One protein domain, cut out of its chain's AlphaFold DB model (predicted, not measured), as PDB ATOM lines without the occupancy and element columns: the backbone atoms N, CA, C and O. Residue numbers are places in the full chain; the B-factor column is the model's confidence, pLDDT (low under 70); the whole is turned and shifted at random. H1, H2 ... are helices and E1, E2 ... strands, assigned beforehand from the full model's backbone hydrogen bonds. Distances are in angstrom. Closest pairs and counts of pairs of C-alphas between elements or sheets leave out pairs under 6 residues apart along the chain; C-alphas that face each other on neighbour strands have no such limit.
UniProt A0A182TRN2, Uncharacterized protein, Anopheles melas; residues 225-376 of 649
ATOM      1  N   VAL A 225      18.556 -29.031  26.066       84.75
ATOM      2  CA  VAL A 225      19.202 -30.327  25.784       84.75
ATOM      3  C   VAL A 225      18.367 -31.495  26.321       84.75
ATOM      4  O   VAL A 225      17.921 -32.364  25.577       84.75
ATOM      5  N   CYS A 226      18.121 -31.523  27.633       84.06
ATOM      6  CA  CYS A 226      17.471 -32.658  28.299       84.06
ATOM      7  C   CYS A 226      15.937 -32.546  28.384       84.06
ATOM      8  O   CYS A 226      15.282 -33.504  28.788       84.06
ATOM      9  N   LYS A 227      15.368 -31.382  28.032       86.62
ATOM     10  CA  LYS A 227      13.937 -31.025  28.114       86.62
ATOM     11  C   LYS A 227      13.332 -31.007  29.536       86.62
ATOM     12  O   LYS A 227      12.149 -30.685  29.665       86.62
ATOM     13  N   THR A 228      14.117 -31.255  30.592       87.00
ATOM     14  CA  THR A 228      13.712 -31.124  32.007       87.00
ATOM     15  C   THR A 228      13.264 -29.692  32.337       87.00
ATOM     16  O   THR A 228      13.873 -28.724  31.878       87.00
ATOM     17  N   ARG A 229      12.216 -29.555  33.162       89.88
ATOM     18  CA  ARG A 229      11.778 -28.291  33.788       89.88
ATOM     19  C   ARG A 229      12.351 -28.216  35.203       89.88
ATOM     20  O   ARG A 229      12.242 -29.191  35.938       89.88
ATOM     21  N   LEU A 230      12.942 -27.087  35.583       88.56
ATOM     22  CA  LEU A 230      13.578 -26.903  36.892       88.56
ATOM     23  C   LEU A 230      13.571 -25.429  37.330       88.56
ATOM     24  O   LEU A 230      13.502 -24.553  36.466       88.56
ATOM     25  N   PRO A 231      13.662 -25.124  38.638       87.81
ATOM     26  CA  PRO A 231      13.839 -23.759  39.124       87.81
ATOM     27  C   PRO A 231      15.012 -23.045  38.437       87.81
ATOM     28  O   PRO A 231      16.118 -23.576  38.348       87.81
ATOM     29  N   THR A 232      14.793 -21.813  37.981       85.25
ATOM     30  CA  THR A 232      15.756 -21.017  37.198       85.25
ATOM     31  C   THR A 232      17.071 -20.757  37.955       85.25
ATOM     32  O   THR A 232      18.115 -20.540  37.336       85.25
ATOM     33  N   HIS A 233      17.060 -20.820  39.291       80.88
ATOM     34  CA  HIS A 233      18.261 -20.715  40.125       80.88
ATOM     35  C   HIS A 233      19.093 -22.017  40.171       80.88
ATOM     36  O   HIS A 233      20.316 -21.943  40.263       80.88
ATOM     37  N   LEU A 234      18.471 -23.194  40.009       87.12
ATOM     38  CA  LEU A 234      19.151 -24.501  39.972       87.12
ATOM     39  C   LEU A 234      19.747 -24.843  38.597       87.12
ATOM     40  O   LEU A 234      20.407 -25.873  38.458       87.12
ATOM     41  N   LEU A 235      19.552 -23.993  37.581       87.50
ATOM     42  CA  LEU A 235      20.034 -24.253  36.221       87.50
ATOM     43  C   LEU A 235      21.553 -24.462  36.158       87.50
ATOM     44  O   LEU A 235      22.001 -25.333  35.419       87.50
ATOM     45  N   GLY A 236      22.328 -23.762  36.993       87.56
ATOM     46  CA  GLY A 236      23.765 -24.008  37.133       87.56
ATOM     47  C   GLY A 236      24.076 -25.446  37.559       87.56
ATOM     48  O   GLY A 236      24.742 -26.169  36.822       87.56
ATOM     49  N   LYS A 237      23.525 -25.890  38.705       86.44
ATOM     50  CA  LYS A 237      23.732 -27.253  39.242       86.44
ATOM     51  C   LYS A 237      23.238 -28.330  38.275       86.44
ATOM     52  O   LYS A 237      23.839 -29.394  38.172       86.44
ATOM     53  N   HIS A 238      22.157 -28.053  37.547       89.69
ATOM     54  CA  HIS A 238      21.632 -28.961  36.537       89.69
ATOM     55  C   HIS A 238      22.596 -29.147  35.360       89.69
ATOM     56  O   HIS A 238      22.886 -30.291  35.012       89.69
ATOM     57  N   LEU A 239      23.108 -28.063  34.767       89.06
ATOM     58  CA  LEU A 239      23.962 -28.128  33.575       89.06
ATOM     59  C   LEU A 239      25.284 -28.875  33.825       89.06
ATOM     60  O   LEU A 239      25.740 -29.601  32.944       89.06
ATOM     61  N   ILE A 240      25.847 -28.765  35.034       87.19
ATOM     62  CA  ILE A 240      27.064 -29.489  35.457       87.19
ATOM     63  C   ILE A 240      26.795 -30.894  36.031       87.19
ATOM     64  O   ILE A 240      27.719 -31.581  36.459       87.19
ATOM     65  N   SER A 241      25.537 -31.346  36.082       87.50
ATOM     66  CA  SER A 241      25.198 -32.639  36.690       87.50
ATOM     67  C   SER A 241      25.645 -33.833  35.835       87.50
ATOM     68  O   SER A 241      25.541 -33.814  34.609       87.50
ATOM     69  N   ARG A 242      26.012 -34.955  36.480       84.94
ATOM     70  CA  ARG A 242      26.290 -36.250  35.807       84.94
ATOM     71  C   ARG A 242      25.107 -36.789  34.980       84.94
ATOM     72  O   ARG A 242      25.287 -37.681  34.150       84.94
ATOM     73  N   TYR A 243      23.891 -36.296  35.223       84.19
ATOM     74  CA  TYR A 243      22.714 -36.582  34.397       84.19
ATOM     75  C   TYR A 243      22.718 -35.746  33.115       84.19
ATOM     76  O   TYR A 243      22.563 -36.302  32.029       84.19
ATOM     77  N   HIS A 244      22.938 -34.433  33.227       86.00
ATOM     78  CA  HIS A 244      23.026 -33.558  32.063       86.00
ATOM     79  C   HIS A 244      24.218 -33.942  31.185       86.00
ATOM     80  O   HIS A 244      24.007 -34.209  30.010       86.00
ATOM     81  N   TYR A 245      25.417 -34.110  31.756       84.88
ATOM     82  CA  TYR A 245      26.636 -34.513  31.040       84.88
ATOM     83  C   TYR A 245      26.439 -35.763  30.164       84.88
ATOM     84  O   TYR A 245      26.685 -35.711  28.963       84.88
ATOM     85  N   ARG A 246      25.884 -36.856  30.714       84.69
ATOM     86  CA  ARG A 246      25.579 -38.073  29.931       84.69
ATOM     87  C   ARG A 246      24.599 -37.830  28.778       84.69
ATOM     88  O   ARG A 246      24.621 -38.567  27.805       84.69
ATOM     89  N   ARG A 247      23.762 -36.794  28.869       82.31
ATOM     90  CA  ARG A 247      22.821 -36.373  27.822       82.31
ATOM     91  C   ARG A 247      23.406 -35.321  26.867       82.31
ATOM     92  O   ARG A 247      22.852 -35.137  25.788       82.31
ATOM     93  N   MET A 248      24.526 -34.680  27.228       80.50
ATOM     94  CA  MET A 248      25.318 -33.825  26.333       80.50
ATOM     95  C   MET A 248      26.070 -34.650  25.285       80.50
ATOM     96  O   MET A 248      26.186 -34.201  24.151       80.50
ATOM     97  N   LEU A 249      26.535 -35.857  25.646       81.62
ATOM     98  CA  LEU A 249      27.280 -36.760  24.753       81.62
ATOM     99  C   LEU A 249      26.533 -37.049  23.439       81.62
ATOM    100  O   LEU A 249      27.153 -37.115  22.384       81.62
ATOM    101  N   ASN A 250      25.200 -37.131  23.482       79.31
ATOM    102  CA  ASN A 250      24.365 -37.367  22.301       79.31
ATOM    103  C   ASN A 250      24.312 -36.155  21.343       79.31
ATOM    104  O   ASN A 250      24.029 -36.321  20.160       79.31
ATOM    105  N   HIS A 251      24.540 -34.933  21.842       77.50
ATOM    106  CA  HIS A 251      24.429 -33.676  21.087       77.50
ATOM    107  C   HIS A 251      25.475 -32.641  21.565       77.50
ATOM    108  O   HIS A 251      25.097 -31.613  22.145       77.50
ATOM    109  N   PRO A 252      26.786 -32.870  21.353       77.75
ATOM    110  CA  PRO A 252      27.842 -32.119  22.032       77.75
ATOM    111  C   PRO A 252      27.818 -30.613  21.736       77.75
ATOM    112  O   PRO A 252      27.709 -29.826  22.673       77.75
ATOM    113  N   ARG A 253      27.839 -30.193  20.459       79.25
ATOM    114  CA  ARG A 253      27.932 -28.766  20.056       79.25
ATOM    115  C   ARG A 253      26.859 -27.883  20.716       79.25
ATOM    116  O   ARG A 253      27.185 -27.013  21.517       79.25
ATOM    117  N   HIS A 254      25.579 -28.180  20.475       79.88
ATOM    118  CA  HIS A 254      24.454 -27.453  21.085       79.88
ATOM    119  C   HIS A 254      24.452 -27.530  22.625       79.88
ATOM    120  O   HIS A 254      23.962 -26.624  23.295       79.88
ATOM    121  N   SER A 255      25.012 -28.589  23.215       79.62
ATOM    122  CA  SER A 255      25.107 -28.700  24.671       79.62
ATOM    123  C   SER A 255      26.179 -27.787  25.268       79.62
ATOM    124  O   SER A 255      25.927 -27.161  26.299       79.62
ATOM    125  N   PHE A 256      27.344 -27.664  24.624       83.88
ATOM    126  CA  PHE A 256      28.384 -26.716  25.034       83.88
ATOM    127  C   PHE A 256      27.907 -25.265  24.896       83.88
ATOM    128  O   PHE A 256      28.058 -24.494  25.842       83.88
ATOM    129  N   ASP A 257      27.211 -24.920  23.807       86.75
ATOM    130  CA  ASP A 257      26.569 -23.607  23.644       86.75
ATOM    131  C   ASP A 257      25.671 -23.237  24.834       86.75
ATOM    132  O   ASP A 257      25.679 -22.104  25.315       86.75
ATOM    133  N   VAL A 258      24.858 -24.191  25.297       86.75
ATOM    134  CA  VAL A 258      23.898 -23.998  26.391       86.75
ATOM    135  C   VAL A 258      24.610 -23.842  27.736       86.75
ATOM    136  O   VAL A 258      24.156 -23.049  28.563       86.75
ATOM    137  N   VAL A 259      25.735 -24.535  27.941       87.75
ATOM    138  CA  VAL A 259      26.618 -24.347  29.102       87.75
ATOM    139  C   VAL A 259      27.243 -22.949  29.083       87.75
ATOM    140  O   VAL A 259      27.072 -22.206  30.049       87.75
ATOM    141  N   LEU A 260      27.874 -22.544  27.975       89.12
ATOM    142  CA  LEU A 260      28.543 -21.243  27.834       89.12
ATOM    143  C   LEU A 260      27.565 -20.069  28.015       89.12
ATOM    144  O   LEU A 260      27.798 -19.185  28.839       89.12
ATOM    145  N   LYS A 261      26.398 -20.112  27.353       89.06
ATOM    146  CA  LYS A 261      25.322 -19.104  27.495       89.06
ATOM    147  C   LYS A 261      24.795 -18.976  28.937       89.06
ATOM    148  O   LYS A 261      24.210 -17.954  29.291       89.06
ATOM    149  N   ASN A 262      25.016 -19.984  29.786       87.75
ATOM    150  CA  ASN A 262      24.603 -20.006  31.191       87.75
ATOM    151  C   ASN A 262      25.780 -20.021  32.185       87.75
ATOM    152  O   ASN A 262      25.543 -20.242  33.374       87.75
ATOM    153  N   MET A 263      27.016 -19.733  31.752       89.25
ATOM    154  CA  MET A 263      28.216 -19.790  32.603       89.25
ATOM    155  C   MET A 263      28.050 -18.989  33.905       89.25
ATOM    156  O   MET A 263      28.351 -19.494  34.985       89.25
ATOM    157  N   HIS A 264      27.432 -17.804  33.837       87.38
ATOM    158  CA  HIS A 264      27.105 -16.982  35.010       87.38
ATOM    159  C   HIS A 264      26.274 -17.720  36.082       87.38
ATOM    160  O   HIS A 264      26.456 -17.487  37.273       87.38
ATOM    161  N   ARG A 265      25.376 -18.640  35.695       87.19
ATOM    162  CA  ARG A 265      24.566 -19.440  36.637       87.19
ATOM    163  C   ARG A 265      25.323 -20.612  37.229       87.19
ATOM    164  O   ARG A 265      24.927 -21.076  38.296       87.19
ATOM    165  N   ILE A 266      26.354 -21.088  36.534       88.12
ATOM    166  CA  ILE A 266      27.240 -22.172  36.965       88.12
ATOM    167  C   ILE A 266      28.247 -21.634  37.988       88.12
ATOM    168  O   ILE A 266      28.362 -22.209  39.064       88.12
ATOM    169  N   VAL A 267      28.878 -20.487  37.711       89.25
ATOM    170  CA  VAL A 267      29.815 -19.806  38.630       89.25
ATOM    171  C   VAL A 267      29.157 -19.485  39.980       89.25
ATOM    172  O   VAL A 267      29.749 -19.728  41.025       89.25
ATOM    173  N   LEU A 268      27.886 -19.066  39.987       87.56
ATOM    174  CA  LEU A 268      27.112 -18.839  41.219       87.56
ATOM    175  C   LEU A 268      26.848 -20.110  42.063       87.56
ATOM    176  O   LEU A 268      26.325 -19.997  43.170       87.56
ATOM    177  N   GLN A 269      27.193 -21.310  41.573       86.50
ATOM    178  CA  GLN A 269      27.154 -22.565  42.343       86.50
ATOM    179  C   GLN A 269      28.519 -22.970  42.914       86.50
ATOM    180  O   GLN A 269      28.615 -24.049  43.497       86.50
ATOM    181  N   ALA A 270      29.563 -22.151  42.737       89.19
ATOM    182  CA  ALA A 270      30.889 -22.417  43.285       89.19
ATOM    183  C   ALA A 270      30.804 -22.668  44.808       89.19
ATOM    184  O   ALA A 270      30.178 -21.861  45.506       89.19
ATOM    185  N   PRO A 271      31.400 -23.757  45.333       89.25
ATOM    186  CA  PRO A 271      31.370 -24.089  46.756       89.25
ATOM    187  C   PRO A 271      31.938 -23.017  47.689       89.25
ATOM    188  O   PRO A 271      31.491 -22.946  48.828       89.25
ATOM    189  N   PHE A 272      32.873 -22.183  47.226       92.81
ATOM    190  CA  PHE A 272      33.473 -21.108  48.020       92.81
ATOM    191  C   PHE A 272      33.256 -19.756  47.331       92.81
ATOM    192  O   PHE A 272      33.548 -19.612  46.142       92.81
ATOM    193  N   GLN A 273      32.720 -18.769  48.055       93.88
ATOM    194  CA  GLN A 273      32.333 -17.472  47.487       93.88
ATOM    195  C   GLN A 273      32.755 -16.313  48.398       93.88
ATOM    196  O   GLN A 273      32.331 -16.221  49.550       93.88
ATOM    197  N   CYS A 274      33.560 -15.394  47.867       94.19
ATOM    198  CA  CYS A 274      33.958 -14.159  48.536       94.19
ATOM    199  C   CYS A 274      33.044 -13.043  48.028       94.19
ATOM    200  O   CYS A 274      33.231 -12.516  46.927       94.19
ATOM    201  N   GLN A 275      32.018 -12.697  48.808       91.56
ATOM    202  CA  GLN A 275      31.035 -11.701  48.388       91.56
ATOM    203  C   GLN A 275      31.616 -10.276  48.249       91.56
ATOM    204  O   GLN A 275      31.224  -9.614  47.287       91.56
ATOM    205  N   PRO A 276      32.556  -9.801  49.104       90.38
ATOM    206  CA  PRO A 276      33.203  -8.496  48.918       90.38
ATOM    207  C   PRO A 276      33.933  -8.354  47.573       90.38
ATOM    208  O   PRO A 276      33.798  -7.333  46.906       90.38
ATOM    209  N   CYS A 277      34.651  -9.390  47.128       90.12
ATOM    210  CA  CYS A 277      35.399  -9.352  45.866       90.12
ATOM    211  C   CYS A 277      34.622  -9.895  44.656       90.12
ATOM    212  O   CYS A 277      35.130  -9.838  43.541       90.12
ATOM    213  N   ARG A 278      33.410 -10.443  44.852       91.56
ATOM    214  CA  ARG A 278      32.682 -11.256  43.852       91.56
ATOM    215  C   ARG A 278      33.547 -12.382  43.253       91.56
ATOM    216  O   ARG A 278      33.415 -12.705  42.074       91.56
ATOM    217  N   PHE A 279      34.412 -12.983  44.068       93.50
ATOM    218  CA  PHE A 279      35.284 -14.089  43.668       93.50
ATOM    219  C   PHE A 279      34.642 -15.443  44.014       93.50
ATOM    220  O   PHE A 279      33.981 -15.578  45.047       93.50
ATOM    221  N   TYR A 280      34.828 -16.440  43.148       93.75
ATOM    222  CA  TYR A 280      34.145 -17.736  43.198       93.75
ATOM    223  C   TYR A 280      35.146 -18.866  42.931       93.75
ATOM    224  O   TYR A 280      35.773 -18.884  41.874       93.75
ATOM    225  N   ALA A 281      35.273 -19.822  43.853       91.75
ATOM    226  CA  ALA A 281      36.260 -20.897  43.778       91.75
ATOM    227  C   ALA A 281      35.654 -22.297  43.978       91.75
ATOM    228  O   ALA A 281      34.706 -22.508  44.741       91.75
ATOM    229  N   ASN A 282      36.247 -23.274  43.285       88.12
ATOM    230  CA  ASN A 282      35.857 -24.688  43.334       88.12
ATOM    231  C   ASN A 282      36.696 -25.534  44.312       88.12
ATOM    232  O   ASN A 282      36.343 -26.685  44.577       88.12
ATOM    233  N   SER A 283      37.780 -24.972  44.854       89.56
ATOM    234  CA  SER A 283      38.625 -25.572  45.890       89.56
ATOM    235  C   SER A 283      38.844 -24.586  47.039       89.56
ATOM    236  O   SER A 283      38.774 -23.372  46.848       89.56
ATOM    237  N   GLU A 284      39.134 -25.130  48.222       89.69
ATOM    238  CA  GLU A 284      39.551 -24.363  49.400       89.69
ATOM    239  C   GLU A 284      40.878 -23.634  49.129       89.69
ATOM    240  O   GLU A 284      41.007 -22.466  49.470       89.69
ATOM    241  N   HIS A 285      41.821 -24.272  48.419       90.75
ATOM    242  CA  HIS A 285      43.124 -23.689  48.071       90.75
ATOM    243  C   HIS A 285      42.997 -22.351  47.333       90.75
ATOM    244  O   HIS A 285      43.417 -21.328  47.860       90.75
ATOM    245  N   TYR A 286      42.353 -22.335  46.158       93.38
ATOM    246  CA  TYR A 286      42.202 -21.110  45.362       93.38
ATOM    247  C   TYR A 286      41.337 -20.058  46.071       93.38
ATOM    248  O   TYR A 286      41.462 -18.866  45.799       93.38
ATOM    249  N   PHE A 287      40.461 -20.479  46.991       94.19
ATOM    250  CA  PHE A 287      39.739 -19.547  47.850       94.19
ATOM    251  C   PHE A 287      40.668 -18.873  48.866       94.19
ATOM    252  O   PHE A 287      40.653 -17.651  48.963       94.19
ATOM    253  N   MET A 288      41.487 -19.645  49.585       93.06
ATOM    254  CA  MET A 288      42.423 -19.142  50.597       93.06
ATOM    255  C   MET A 288      43.572 -18.327  49.989       93.06
ATOM    256  O   MET A 288      44.023 -17.362  50.596       93.06
ATOM    257  N   GLU A 289      44.010 -18.684  48.784       94.12
ATOM    258  CA  GLU A 289      44.994 -17.952  47.982       94.12
ATOM    259  C   GLU A 289      44.479 -16.555  47.608       94.12
ATOM    260  O   GLU A 289      45.139 -15.558  47.890       94.12
ATOM    261  N   HIS A 290      43.241 -16.455  47.103       94.31
ATOM    262  CA  HIS A 290      42.563 -15.167  46.923       94.31
ATOM    263  C   HIS A 290      42.344 -14.428  48.253       94.31
ATOM    264  O   HIS A 290      42.555 -13.223  48.323       94.31
ATOM    265  N   TRP A 291      41.917 -15.126  49.307       93.31
ATOM    266  CA  TRP A 291      41.590 -14.533  50.610       93.31
ATOM    267  C   TRP A 291      42.801 -13.871  51.297       93.31
ATOM    268  O   TRP A 291      42.648 -12.926  52.069       93.31
ATOM    269  N   ARG A 292      44.008 -14.357  50.987       92.56
ATOM    270  CA  ARG A 292      45.296 -13.824  51.456       92.56
ATOM    271  C   ARG A 292      45.973 -12.865  50.469       92.56
ATOM    272  O   ARG A 292      47.076 -12.413  50.760       92.56
ATOM    273  N   SER A 293      45.394 -12.588  49.298       94.06
ATOM    274  CA  SER A 293      46.047 -11.714  48.320       94.06
ATOM    275  C   SER A 293      45.864 -10.238  48.677       94.06
ATOM    276  O   SER A 293      44.803  -9.827  49.152       94.06
ATOM    277  N   GLY A 294      46.872  -9.408  48.387       89.88
ATOM    278  CA  GLY A 294      46.801  -7.960  48.634       89.88
ATOM    279  C   GLY A 294      45.624  -7.275  47.923       89.88
ATOM    280  O   GLY A 294      45.086  -6.294  48.428       89.88
ATOM    281  N   GLU A 295      45.136  -7.829  46.805       89.94
ATOM    282  CA  GLU A 295      43.896  -7.371  46.166       89.94
ATOM    283  C   GLU A 295      42.651  -7.544  47.044       89.94
ATOM    284  O   GLU A 295      41.715  -6.745  46.955       89.94
ATOM    285  N   HIS A 296      42.571  -8.632  47.814       91.88
ATOM    286  CA  HIS A 296      41.468  -8.844  48.742       91.88
ATOM    287  C   HIS A 296      41.523  -7.783  49.835       91.88
ATOM    288  O   HIS A 296      40.528  -7.103  50.083       91.88
ATOM    289  N   GLU A 297      42.699  -7.600  50.435       89.31
ATOM    290  CA  GLU A 297      42.894  -6.673  51.545       89.31
ATOM    291  C   GLU A 297      42.643  -5.224  51.119       89.31
ATOM    292  O   GLU A 297      41.805  -4.560  51.726       89.31
ATOM    293  N   ALA A 298      43.225  -4.768  50.005       89.31
ATOM    294  CA  ALA A 298      42.986  -3.432  49.453       89.31
ATOM    295  C   ALA A 298      41.497  -3.175  49.146       89.31
ATOM    296  O   ALA A 298      40.949  -2.129  49.495       89.31
ATOM    297  N   ARG A 299      40.800  -4.155  48.551       88.62
ATOM    298  CA  ARG A 299      39.367  -4.049  48.217       88.62
ATOM    299  C   ARG A 299      38.461  -4.060  49.456       88.62
ATOM    300  O   ARG A 299      37.323  -3.599  49.382       88.62
ATOM    301  N   VAL A 300      38.937  -4.590  50.582       88.62
ATOM    302  CA  VAL A 300      38.163  -4.757  51.821       88.62
ATOM    303  C   VAL A 300      38.529  -3.732  52.907       88.62
ATOM    304  O   VAL A 300      37.696  -3.475  53.782       88.62
ATOM    305  N   ALA A 301      39.699  -3.095  52.825       83.56
ATOM    306  CA  ALA A 301      40.147  -2.029  53.721       83.56
ATOM    307  C   ALA A 301      39.189  -0.825  53.709       83.56
ATOM    308  O   ALA A 301      38.704  -0.415  54.759       83.56
ATOM    309  N   GLY A 302      38.817  -0.333  52.522       76.69
ATOM    310  CA  GLY A 302      37.864   0.779  52.362       76.69
ATOM    311  C   GLY A 302      36.392   0.437  52.653       76.69
ATOM    312  O   GLY A 302      35.523   1.286  52.484       76.69
ATOM    313  N   SER A 303      36.078  -0.800  53.057       73.50
ATOM    314  CA  SER A 303      34.714  -1.230  53.399       73.50
ATOM    315  C   SER A 303      34.570  -1.425  54.906       73.50
ATOM    316  O   SER A 303      35.209  -2.313  55.466       73.50
ATOM    317  N   GLY A 304      33.688  -0.674  55.568       77.56
ATOM    318  CA  GLY A 304      33.369  -0.887  56.988       77.56
ATOM    319  C   GLY A 304      32.639  -2.212  57.277       77.56
ATOM    320  O   GLY A 304      32.192  -2.915  56.367       77.56
ATOM    321  N   GLY A 305      32.480  -2.542  58.562       85.06
ATOM    322  CA  GLY A 305      31.694  -3.693  59.032       85.06
ATOM    323  C   GLY A 305      32.492  -4.973  59.312       85.06
ATOM    324  O   GLY A 305      33.701  -5.033  59.099       85.06
ATOM    325  N   LYS A 306      31.800  -6.007  59.803       88.75
ATOM    326  CA  LYS A 306      32.392  -7.254  60.324       88.75
ATOM    327  C   LYS A 306      32.297  -8.384  59.292       88.75
ATOM    328  O   LYS A 306      31.339  -8.451  58.517       88.75
ATOM    329  N   PHE A 307      33.285  -9.271  59.235       92.25
ATOM    330  CA  PHE A 307      33.252 -10.465  58.389       92.25
ATOM    331  C   PHE A 307      32.275 -11.509  58.947       92.25
ATOM    332  O   PHE A 307      32.169 -11.688  60.154       92.25
ATOM    333  N   TRP A 308      31.591 -12.235  58.060       91.75
ATOM    334  CA  TRP A 308      30.590 -13.245  58.403       91.75
ATOM    335  C   TRP A 308      30.705 -14.492  57.522       91.75
ATOM    336  O   TRP A 308      30.601 -14.403  56.294       91.75
ATOM    337  N   CYS A 309      30.817 -15.666  58.145       92.69
ATOM    338  CA  CYS A 309      30.764 -16.965  57.474       92.69
ATOM    339  C   CYS A 309      29.314 -17.474  57.370       92.69
ATOM    340  O   CYS A 309      28.665 -17.731  58.386       92.69
ATOM    341  N   SER A 310      28.782 -17.654  56.150       87.56
ATOM    342  CA  SER A 310      27.363 -18.013  55.958       87.56
ATOM    343  C   SER A 310      26.943 -19.346  56.574       87.56
ATOM    344  O   SER A 310      25.783 -19.469  56.959       87.56
ATOM    345  N   PHE A 311      27.846 -20.329  56.633       86.81
ATOM    346  CA  PHE A 311      27.532 -21.673  57.118       86.81
ATOM    347  C   PHE A 311      27.801 -21.808  58.620       86.81
ATOM    348  O   PHE A 311      26.889 -22.119  59.382       86.81
ATOM    349  N   CYS A 312      29.027 -21.509  59.059       88.44
ATOM    350  CA  CYS A 312      29.431 -21.657  60.459       88.44
ATOM    351  C   CYS A 312      28.857 -20.572  61.385       88.44
ATOM    352  O   CYS A 312      29.022 -20.671  62.595       88.44
ATOM    353  N   LYS A 313      28.213 -19.532  60.830       88.62
ATOM    354  CA  LYS A 313      27.640 -18.384  61.559       88.62
ATOM    355  C   LYS A 313      28.652 -17.619  62.430       88.62
ATOM    356  O   LYS A 313      28.268 -16.941  63.377       88.62
ATOM    357  N   PHE A 314      29.935 -17.729  62.093       90.12
ATOM    358  CA  PHE A 314      31.029 -17.027  62.756       90.12
ATOM    359  C   PHE A 314      31.109 -15.572  62.274       90.12
ATOM    360  O   PHE A 314      31.010 -15.320  61.067       90.12
ATOM    361  N   GLU A 315      31.297 -14.644  63.212       91.31
ATOM    362  CA  GLU A 315      31.463 -13.204  62.989       91.31
ATOM    363  C   GLU A 315      32.807 -12.755  63.577       91.31
ATOM    364  O   GLU A 315      33.150 -13.158  64.687       91.31
ATOM    365  N   CYS A 316      33.575 -11.946  62.847       90.62
ATOM    366  CA  CYS A 316      34.852 -11.402  63.321       90.62
ATOM    367  C   CYS A 316      35.215 -10.100  62.598       90.62
ATOM    368  O   CYS A 316      34.619  -9.763  61.577       90.62
ATOM    369  N   GLU A 317      36.196  -9.353  63.097       85.25
ATOM    370  CA  GLU A 317      36.469  -7.989  62.618       85.25
ATOM    371  C   GLU A 317      37.658  -7.936  61.652       85.25
ATOM    372  O   GLU A 317      37.574  -7.299  60.601       85.25
ATOM    373  N   GLY A 318      38.734  -8.670  61.950       86.44
ATOM    374  CA  GLY A 318      39.948  -8.705  61.127       86.44
ATOM    375  C   GLY A 318      39.972  -9.819  60.072       86.44
ATOM    376  O   GLY A 318      39.422 -10.903  60.280       86.44
ATOM    377  N   ASN A 319      40.704  -9.590  58.971       89.56
ATOM    378  CA  ASN A 319      40.944 -10.609  57.936       89.56
ATOM    379  C   ASN A 319      41.634 -11.861  58.519       89.56
ATOM    380  O   ASN A 319      41.229 -13.001  58.271       89.56
ATOM    381  N   PHE A 320      42.635 -11.646  59.376       89.25
ATOM    382  CA  PHE A 320      43.367 -12.706  60.071       89.25
ATOM    383  C   PHE A 320      42.451 -13.618  60.908       89.25
ATOM    384  O   PHE A 320      42.586 -14.839  60.860       89.25
ATOM    385  N   GLN A 321      41.463 -13.051  61.610       91.12
ATOM    386  CA  GLN A 321      40.512 -13.817  62.428       91.12
ATOM    387  C   GLN A 321      39.623 -14.726  61.561       91.12
ATOM    388  O   GLN A 321      39.411 -15.890  61.904       91.12
ATOM    389  N   MET A 322      39.163 -14.243  60.397       92.31
ATOM    390  CA  MET A 322      38.425 -15.082  59.442       92.31
ATOM    391  C   MET A 322      39.343 -16.143  58.820       92.31
ATOM    392  O   MET A 322      38.951 -17.298  58.698       92.31
ATOM    393  N   THR A 323      40.590 -15.791  58.501       91.50
ATOM    394  CA  THR A 323      41.599 -16.727  57.976       91.50
ATOM    395  C   THR A 323      41.867 -17.874  58.958       91.50
ATOM    396  O   THR A 323      41.903 -19.035  58.548       91.50
ATOM    397  N   ALA A 324      41.982 -17.580  60.257       92.38
ATOM    398  CA  ALA A 324      42.110 -18.586  61.311       92.38
ATOM    399  C   ALA A 324      40.845 -19.457  61.440       92.38
ATOM    400  O   ALA A 324      40.955 -20.680  61.525       92.38
ATOM    401  N   HIS A 325      39.647 -18.861  61.374       93.12
ATOM    402  CA  HIS A 325      38.384 -19.608  61.361       93.12
ATOM    403  C   HIS A 325      38.299 -20.594  60.187       93.12
ATOM    404  O   HIS A 325      37.973 -21.758  60.403       93.12
ATOM    405  N   LEU A 326      38.613 -20.146  58.967       91.50
ATOM    406  CA  LEU A 326      38.550 -20.957  57.746       91.50
ATOM    407  C   LEU A 326      39.500 -22.167  57.792       91.50
ATOM    408  O   LEU A 326      39.150 -23.238  57.306       91.50
ATOM    409  N   MET A 327      40.677 -22.019  58.411       90.44
ATOM    410  CA  MET A 327      41.649 -23.110  58.579       90.44
ATOM    411  C   MET A 327      41.365 -24.034  59.774       90.44
ATOM    412  O   MET A 327      41.967 -25.107  59.865       90.44
ATOM    413  N   GLY A 328      40.494 -23.626  60.703       91.50
ATOM    414  CA  GLY A 328      40.207 -24.368  61.929       91.50
ATOM    415  C   GLY A 328      39.557 -25.730  61.665       91.50
ATOM    416  O   GLY A 328      38.788 -25.890  60.715       91.50
ATOM    417  N   ALA A 329      39.826 -26.709  62.536       89.06
ATOM    418  CA  ALA A 329      39.298 -28.074  62.422       89.06
ATOM    419  C   ALA A 329      37.773 -28.091  62.202       89.06
ATOM    420  O   ALA A 329      37.295 -28.653  61.219       89.06
ATOM    421  N   ASN A 330      37.034 -27.339  63.022       87.94
ATOM    422  CA  ASN A 330      35.578 -27.206  62.955       87.94
ATOM    423  C   ASN A 330      35.076 -26.708  61.579       87.94
ATOM    424  O   ASN A 330      33.978 -27.066  61.156       87.94
ATOM    425  N   HIS A 331      35.852 -25.879  60.866       89.06
ATOM    426  CA  HIS A 331      35.494 -25.408  59.523       89.06
ATOM    427  C   HIS A 331      35.830 -26.453  58.446       89.06
ATOM    428  O   HIS A 331      35.059 -26.651  57.506       89.06
ATOM    429  N   ARG A 332      36.936 -27.189  58.602       88.31
ATOM    430  CA  ARG A 332      37.313 -28.295  57.705       88.31
ATOM    431  C   ARG A 332      36.349 -29.480  57.796       88.31
ATOM    432  O   ARG A 332      35.963 -30.030  56.766       88.31
ATOM    433  N   GLU A 333      35.884 -29.816  58.997       86.25
ATOM    434  CA  GLU A 333      34.791 -30.774  59.209       86.25
ATOM    435  C   GLU A 333      33.514 -30.334  58.484       86.25
ATOM    436  O   GLU A 333      32.891 -31.124  57.772       86.25
ATOM    437  N   VAL A 334      33.160 -29.048  58.584       85.44
ATOM    438  CA  VAL A 334      32.041 -28.452  57.844       85.44
ATOM    439  C   VAL A 334      32.213 -28.605  56.325       85.44
ATOM    440  O   VAL A 334      31.278 -29.054  55.659       85.44
ATOM    441  N   ILE A 335      33.393 -28.314  55.764       85.56
ATOM    442  CA  ILE A 335      33.685 -28.509  54.331       85.56
ATOM    443  C   ILE A 335      33.488 -29.981  53.925       85.56
ATOM    444  O   ILE A 335      32.840 -30.259  52.906       85.56
ATOM    445  N   ALA A 336      33.995 -30.921  54.728       83.69
ATOM    446  CA  ALA A 336      33.867 -32.356  54.481       83.69
ATOM    447  C   ALA A 336      32.399 -32.827  54.508       83.69
ATOM    448  O   ALA A 336      31.960 -33.533  53.598       83.69
ATOM    449  N   VAL A 337      31.615 -32.382  55.498       83.44
ATOM    450  CA  VAL A 337      30.187 -32.723  55.647       83.44
ATOM    451  C   VAL A 337      29.328 -32.125  54.529       83.44
ATOM    452  O   VAL A 337      28.402 -32.781  54.048       83.44
ATOM    453  N   ILE A 338      29.623 -30.901  54.073       78.75
ATOM    454  CA  ILE A 338      28.879 -30.252  52.980       78.75
ATOM    455  C   ILE A 338      29.075 -30.985  51.646       78.75
ATOM    456  O   ILE A 338      28.157 -30.992  50.820       78.75
ATOM    457  N   ASN A 339      30.260 -31.556  51.398       76.19
ATOM    458  CA  ASN A 339      30.620 -32.246  50.151       76.19
ATOM    459  C   ASN A 339      30.186 -31.463  48.888       76.19
ATOM    460  O   ASN A 339      29.504 -31.970  47.996       76.19
ATOM    461  N   ARG A 340      30.530 -30.164  48.857       74.12
ATOM    462  CA  ARG A 340      30.245 -29.206  47.764       74.12
ATOM    463  C   ARG A 340      28.751 -28.996  47.427       74.12
ATOM    464  O   ARG A 340      28.439 -28.401  46.397       74.12
ATOM    465  N   SER A 341      27.815 -29.449  48.266       72.62
ATOM    466  CA  SER A 341      26.369 -29.345  47.999       72.62
ATOM    467  C   SER A 341      25.778 -27.946  48.248       72.62
ATOM    468  O   SER A 341      24.871 -27.522  47.519       72.62
ATOM    469  N   VAL A 342      26.316 -27.213  49.227       81.69
ATOM    470  CA  VAL A 342      25.908 -25.867  49.667       81.69
ATOM    471  C   VAL A 342      27.112 -24.920  49.544       81.69
ATOM    472  O   VAL A 342      28.208 -25.320  49.927       81.69
ATOM    473  N   PRO A 343      26.959 -23.689  49.019       86.12
ATOM    474  CA  PRO A 343      28.062 -22.736  48.963       86.12
ATOM    475  C   PRO A 343      28.348 -22.114  50.338       86.12
ATOM    476  O   PRO A 343      27.446 -21.608  51.009       86.12
ATOM    477  N   ILE A 344      29.622 -22.100  50.725       90.38
ATOM    478  CA  ILE A 344      30.158 -21.298  51.824       90.38
ATOM    479  C   ILE A 344      30.413 -19.894  51.267       90.38
ATOM    480  O   ILE A 344      31.239 -19.701  50.374       90.38
ATOM    481  N   ILE A 345      29.666 -18.913  51.770       91.62
ATOM    482  CA  ILE A 345      29.714 -17.520  51.325       91.62
ATOM    483  C   ILE A 345      30.259 -16.676  52.472       91.62
ATOM    484  O   ILE A 345      29.595 -16.519  53.501       91.62
ATOM    485  N   ILE A 346      31.443 -16.100  52.288       92.19
ATOM    486  CA  ILE A 346      31.998 -15.135  53.235       92.19
ATOM    487  C   ILE A 346      31.569 -13.731  52.808       92.19
ATOM    488  O   ILE A 346      31.666 -13.348  51.638       92.19
ATOM    489  N   ARG A 347      31.023 -12.977  53.761       92.00
ATOM    490  CA  ARG A 347      30.457 -11.634  53.575       92.00
ATOM    491  C   ARG A 347      31.172 -10.648  54.487       92.00
ATOM    492  O   ARG A 347      31.643 -11.051  55.542       92.00
ATOM    493  N   LYS A 348      31.174  -9.365  54.128       89.06
ATOM    494  CA  LYS A 348      31.360  -8.273  55.092       89.06
ATOM    495  C   LYS A 348      29.992  -7.631  55.313       89.06
ATOM    496  O   LYS A 348      29.268  -7.401  54.343       89.06
ATOM    497  N   ILE A 349      29.594  -7.476  56.570       85.44
ATOM    498  CA  ILE A 349      28.283  -6.983  56.991       85.44
ATOM    499  C   ILE A 349      28.509  -5.684  57.757       85.44
ATOM    500  O   ILE A 349      29.083  -5.681  58.846       85.44
ATOM    501  N   THR A 350      28.039  -4.576  57.193       83.44
ATOM    502  CA  THR A 350      27.840  -3.340  57.945       83.44
ATOM    503  C   THR A 350      26.640  -3.525  58.867       83.44
ATOM    504  O   THR A 350      25.533  -3.823  58.415       83.44
ATOM    505  N   ARG A 351      26.867  -3.388  60.174       81.75
ATOM    506  CA  ARG A 351      25.790  -3.289  61.159       81.75
ATOM    507  C   ARG A 351      25.201  -1.878  61.107       81.75
ATOM    508  O   ARG A 351      25.903  -0.917  60.799       81.75
ATOM    509  N   ILE A 352      23.903  -1.766  61.355       84.69
ATOM    510  CA  ILE A 352      23.140  -0.521  61.243       84.69
ATOM    511  C   ILE A 352      22.912  -0.001  62.661       84.69
ATOM    512  O   ILE A 352      22.269  -0.678  63.462       84.69
ATOM    513  N   ARG A 353      23.456   1.174  62.984       85.44
ATOM    514  CA  ARG A 353      23.355   1.773  64.323       85.44
ATOM    515  C   ARG A 353      22.019   2.500  64.489       85.44
ATOM    516  O   ARG A 353      21.574   3.171  63.559       85.44
ATOM    517  N   CYS A 354      21.398   2.410  65.661       82.62
ATOM    518  CA  CYS A 354      20.330   3.332  66.047       82.62
ATOM    519  C   CYS A 354      20.926   4.707  66.382       82.62
ATOM    520  O   CYS A 354      21.843   4.792  67.190       82.62
ATOM    521  N   SER A 355      20.395   5.787  65.812       78.62
ATOM    522  CA  SER A 355      20.845   7.160  66.096       78.62
ATOM    523  C   SER A 355      20.540   7.636  67.523       78.62
ATOM    524  O   SER A 355      21.195   8.551  68.003       78.62
ATOM    525  N   CYS A 356      19.564   7.024  68.204       75.75
ATOM    526  CA  CYS A 356      19.071   7.474  69.512       75.75
ATOM    527  C   CYS A 356      19.698   6.737  70.711       75.75
ATOM    528  O   CYS A 356      19.582   7.203  71.839       75.75
ATOM    529  N   CYS A 357      20.323   5.571  70.500       81.69
ATOM    530  CA  CYS A 357      20.951   4.779  71.576       81.69
ATOM    531  C   CYS A 357      22.157   3.931  71.122       81.69
ATOM    532  O   CYS A 357      22.560   3.003  71.820       81.69
ATOM    533  N   GLU A 358      22.676   4.190  69.919       80.06
ATOM    534  CA  GLU A 358      23.822   3.534  69.263       80.06
ATOM    535  C   GLU A 358      23.774   2.001  69.081       80.06
ATOM    536  O   GLU A 358      24.653   1.447  68.420       80.06
ATOM    537  N   GLN A 359      22.726   1.310  69.553       81.75
ATOM    538  CA  GLN A 359      22.569  -0.143  69.408       81.75
ATOM    539  C   GLN A 359      22.728  -0.606  67.949       81.75
ATOM    540  O   GLN A 359      22.130  -0.046  67.025       81.75
ATOM    541  N   GLU A 360      23.537  -1.650  67.752       83.06
ATOM    542  CA  GLU A 360      23.839  -2.232  66.445       83.06
ATOM    543  C   GLU A 360      22.824  -3.308  66.034       83.06
ATOM    544  O   GLU A 360      22.670  -4.326  66.709       83.06
ATOM    545  N   PHE A 361      22.225  -3.150  64.854       82.56
ATOM    546  CA  PHE A 361      21.302  -4.116  64.257       82.56
ATOM    547  C   PHE A 361      21.876  -4.744  62.987       82.56
ATOM    548  O   PHE A 361      22.626  -4.119  62.234       82.56
ATOM    549  N   ARG A 362      21.508  -5.997  62.713       77.12
ATOM    550  CA  ARG A 362      21.971  -6.749  61.540       77.12
ATOM    551  C   ARG A 362      21.064  -6.529  60.332       77.12
ATOM    552  O   ARG A 362      21.529  -6.570  59.192       77.12
ATOM    553  N   TYR A 363      19.775  -6.305  60.566       79.38
ATOM    554  CA  TYR A 363      18.777  -6.091  59.526       79.38
ATOM    555  C   TYR A 363      17.955  -4.825  59.775       79.38
ATOM    556  O   TYR A 363      17.494  -4.560  60.882       79.38
ATOM    557  N   ASN A 364      17.616  -4.123  58.688       79.69
ATOM    558  CA  ASN A 364      16.675  -2.993  58.690       79.69
ATOM    559  C   ASN A 364      15.298  -3.318  59.318       79.69
ATOM    560  O   ASN A 364      14.541  -2.408  59.636       79.69
ATOM    561  N   ALA A 365      14.928  -4.597  59.450       79.62
ATOM    562  CA  ALA A 365      13.705  -5.012  60.138       79.62
ATOM    563  C   ALA A 365      13.830  -4.939  61.670       79.62
ATOM    564  O   ALA A 365      12.891  -4.491  62.321       79.62
ATOM    565  N   GLU A 366      14.986  -5.321  62.219       81.69
ATOM    566  CA  GLU A 366      15.269  -5.296  63.659       81.69
ATOM    567  C   GLU A 366      15.348  -3.846  64.148       81.69
ATOM    568  O   GLU A 366      14.648  -3.486  65.091       81.69
ATOM    569  N   LEU A 367      16.082  -2.984  63.426       82.75
ATOM    570  CA  LEU A 367      16.141  -1.548  63.719       82.75
ATOM    571  C   LEU A 367      14.739  -0.917  63.743       82.75
ATOM    572  O   LEU A 367      14.418  -0.201  64.681       82.75
ATOM    573  N   ARG A 368      13.866  -1.229  62.773       78.19
ATOM    574  CA  ARG A 368      12.479  -0.713  62.754       78.19
ATOM    575  C   ARG A 368      11.595  -1.247  63.881       78.19
ATOM    576  O   ARG A 368      10.605  -0.604  64.218       78.19
ATOM    577  N   GLN A 369      11.892  -2.422  64.431       80.38
ATOM    578  CA  GLN A 369      11.198  -2.934  65.614       80.38
ATOM    579  C   GLN A 369      11.714  -2.241  66.879       80.38
ATOM    580  O   GLN A 369      10.913  -1.827  67.715       80.38
ATOM    581  N   HIS A 370      13.029  -2.050  66.980       81.75
ATOM    582  CA  HIS A 370      13.676  -1.300  68.050       81.75
ATOM    583  C   HIS A 370      13.237   0.177  68.080       81.75
ATOM    584  O   HIS A 370      12.886   0.675  69.143       81.75
ATOM    585  N   GLN A 371      13.146   0.857  66.932       76.88
ATOM    586  CA  GLN A 371      12.716   2.263  66.817       76.88
ATOM    587  C   GLN A 371      11.317   2.543  67.398       76.88
ATOM    588  O   GLN A 371      11.027   3.686  67.723       76.88
ATOM    589  N   ARG A 372      10.460   1.524  67.569       74.38
ATOM    590  CA  ARG A 372       9.145   1.655  68.233       74.38
ATOM    591  C   ARG A 372       9.202   1.574  69.763       74.38
ATOM    592  O   ARG A 372       8.211   1.868  70.416       74.38
ATOM    593  N   HIS A 373      10.324   1.115  70.312       72.00
ATOM    594  CA  HIS A 373      10.533   0.857  71.741       72.00
ATOM    595  C   HIS A 373      11.746   1.628  72.299       72.00
ATOM    596  O   HIS A 373      12.056   1.534  73.484       72.00
ATOM    597  N   CYS A 374      12.448   2.390  71.456       75.94
ATOM    598  CA  CYS A 374      13.517   3.290  71.858       75.94
ATOM    599  C   CYS A 374      12.882   4.557  72.453       75.94
ATOM    600  O   CYS A 374      12.416   5.420  71.717       75.94
ATOM    601  N   GLY A 375      12.835   4.664  73.784       64.56
ATOM    602  CA  GLY A 375      12.130   5.742  74.501       64.56
ATOM    603  C   GLY A 375      12.754   7.145  74.417       64.56
ATOM    604  O   GLY A 375      12.386   8.008  75.202       64.56
ATOM    605  N   ALA A 376      13.703   7.377  73.507       58.25
ATOM    606  CA  ALA A 376      14.472   8.619  73.364       58.25
ATOM    607  C   ALA A 376      14.129   9.357  72.055       58.25
ATOM    608  O   ALA A 376      15.011   9.806  71.323       58.25
TER     609      ALA A 376
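This is residues 225 to 376 of the 649 residues of an uncharacterized protein of Anopheles melas (UniProt A0A182TRN2). Three parts follow one another along a long axis: a small helical lobe of H1, H2, H3 and H4 at one end, a body built on a four-stranded sheet, and an arm of residues 350 to 376 with H9 at the other end. In the body, H5 and H7 run side by side over one face of the sheet, H6 lies past one end of this helix pair, and H8 grazes the sheet near the other end of H7. The 152 printed residues hold nine named helices and five named strands, in the order E1 H1 H2 H3 H4 E2 E3 H5 H6 E4 H7 H8 E5 H9. The sheet is mixed, in the order E3, E2, E5, E4, and the class is mixed, helices and strands. The whole is loose, with a radius of gyration of the C-alphas of 20.0 A, and spans 69 by 35 by 29 A.

E1, residues 229 to 231, pairs with no named strand and meets H1, residues 235 to 239, only through their link. H2, residues 242 to 248, is close to H1 but not clearly touching; their closest C-alphas, of His 238 and His 244, are 6.6 A apart. H3, residues 252 to 261, is close to H2 but not clearly touching, with the closest C-alphas, of Met 248 and Ser 255, 5.4 A apart, at a steep tilt of 63 degrees, opposite ways. H4, residues 263 to 267, touches H1; the closest C-alphas, of Gly 236 and Ile 266, are 3.9 A apart. E2, residues 272 to 274, and E3, residues 279 to 281, form an antiparallel hairpin, with N 274 and O 279 within hydrogen-bond range at 2.9 A. H5, residues 284 to 291, is on the sheet over E3 and E2 at a height over the sheet of 8.1 A, and runs along the strands, at 2 degrees to E2 on the local plane. H6, residues 294 to 301, is only just not on the sheet, with 4 pairs of C-alphas within 10 A. E4, residues 306 to 309, ends a split strand-helix-strand unit, two parallel strands that are not neighbours with helices between them in the chain: E3, H5 and H6, E4, with a right-handed crossover. H7, residues 319 to 327, is on the sheet and makes two layers with it and H5, helices on one face; H5 and H7 are close but not clearly touching, at a shallow tilt of 2 degrees, opposite ways, with the C-alphas of Trp 291 and Thr 323 closest at 7.7 A. H8, residues 329 to 338, only grazes the sheet, with its residues 331 to 338. E5, residues 344 to 349, is staggered: residues 344 to 346 pair with E2, parallel, N 346 to O 273 at 2.9 A, and residues 346 to 349 with E4, antiparallel, N 308 to O 347 at 2.8 A. H9, residues 364 to 370, touches no helix and is not on the sheet. Every O i to N i+4 pair is within hydrogen-bond range in H1, H3, H4, H5, H6, H7, H8 and H9; in H2 it is 2 of 3.

E1 begins at C-alpha 229, (11.778, -28.291, 33.788). From first to last C-alpha, H3 measures 14.3 A, H7 12.5 A, H8 14.2 A and E5 15.3 A. E2 begins at C-alpha 272, (33.473, -21.108, 48.020), and H9 ends at C-alpha 370, (13.676, -1.300, 68.050).

The C-alphas farthest apart, of Asn 250 and Ala 376, are 69.4 A apart. The printed part has no cut. The link from E5 to H9 is long, 14 residues, and within it residues 352 to 353 pair with 360 to 361, antiparallel. The mean pLDDT of the printed part is 86.0, and residues 375 to 376 are under 70.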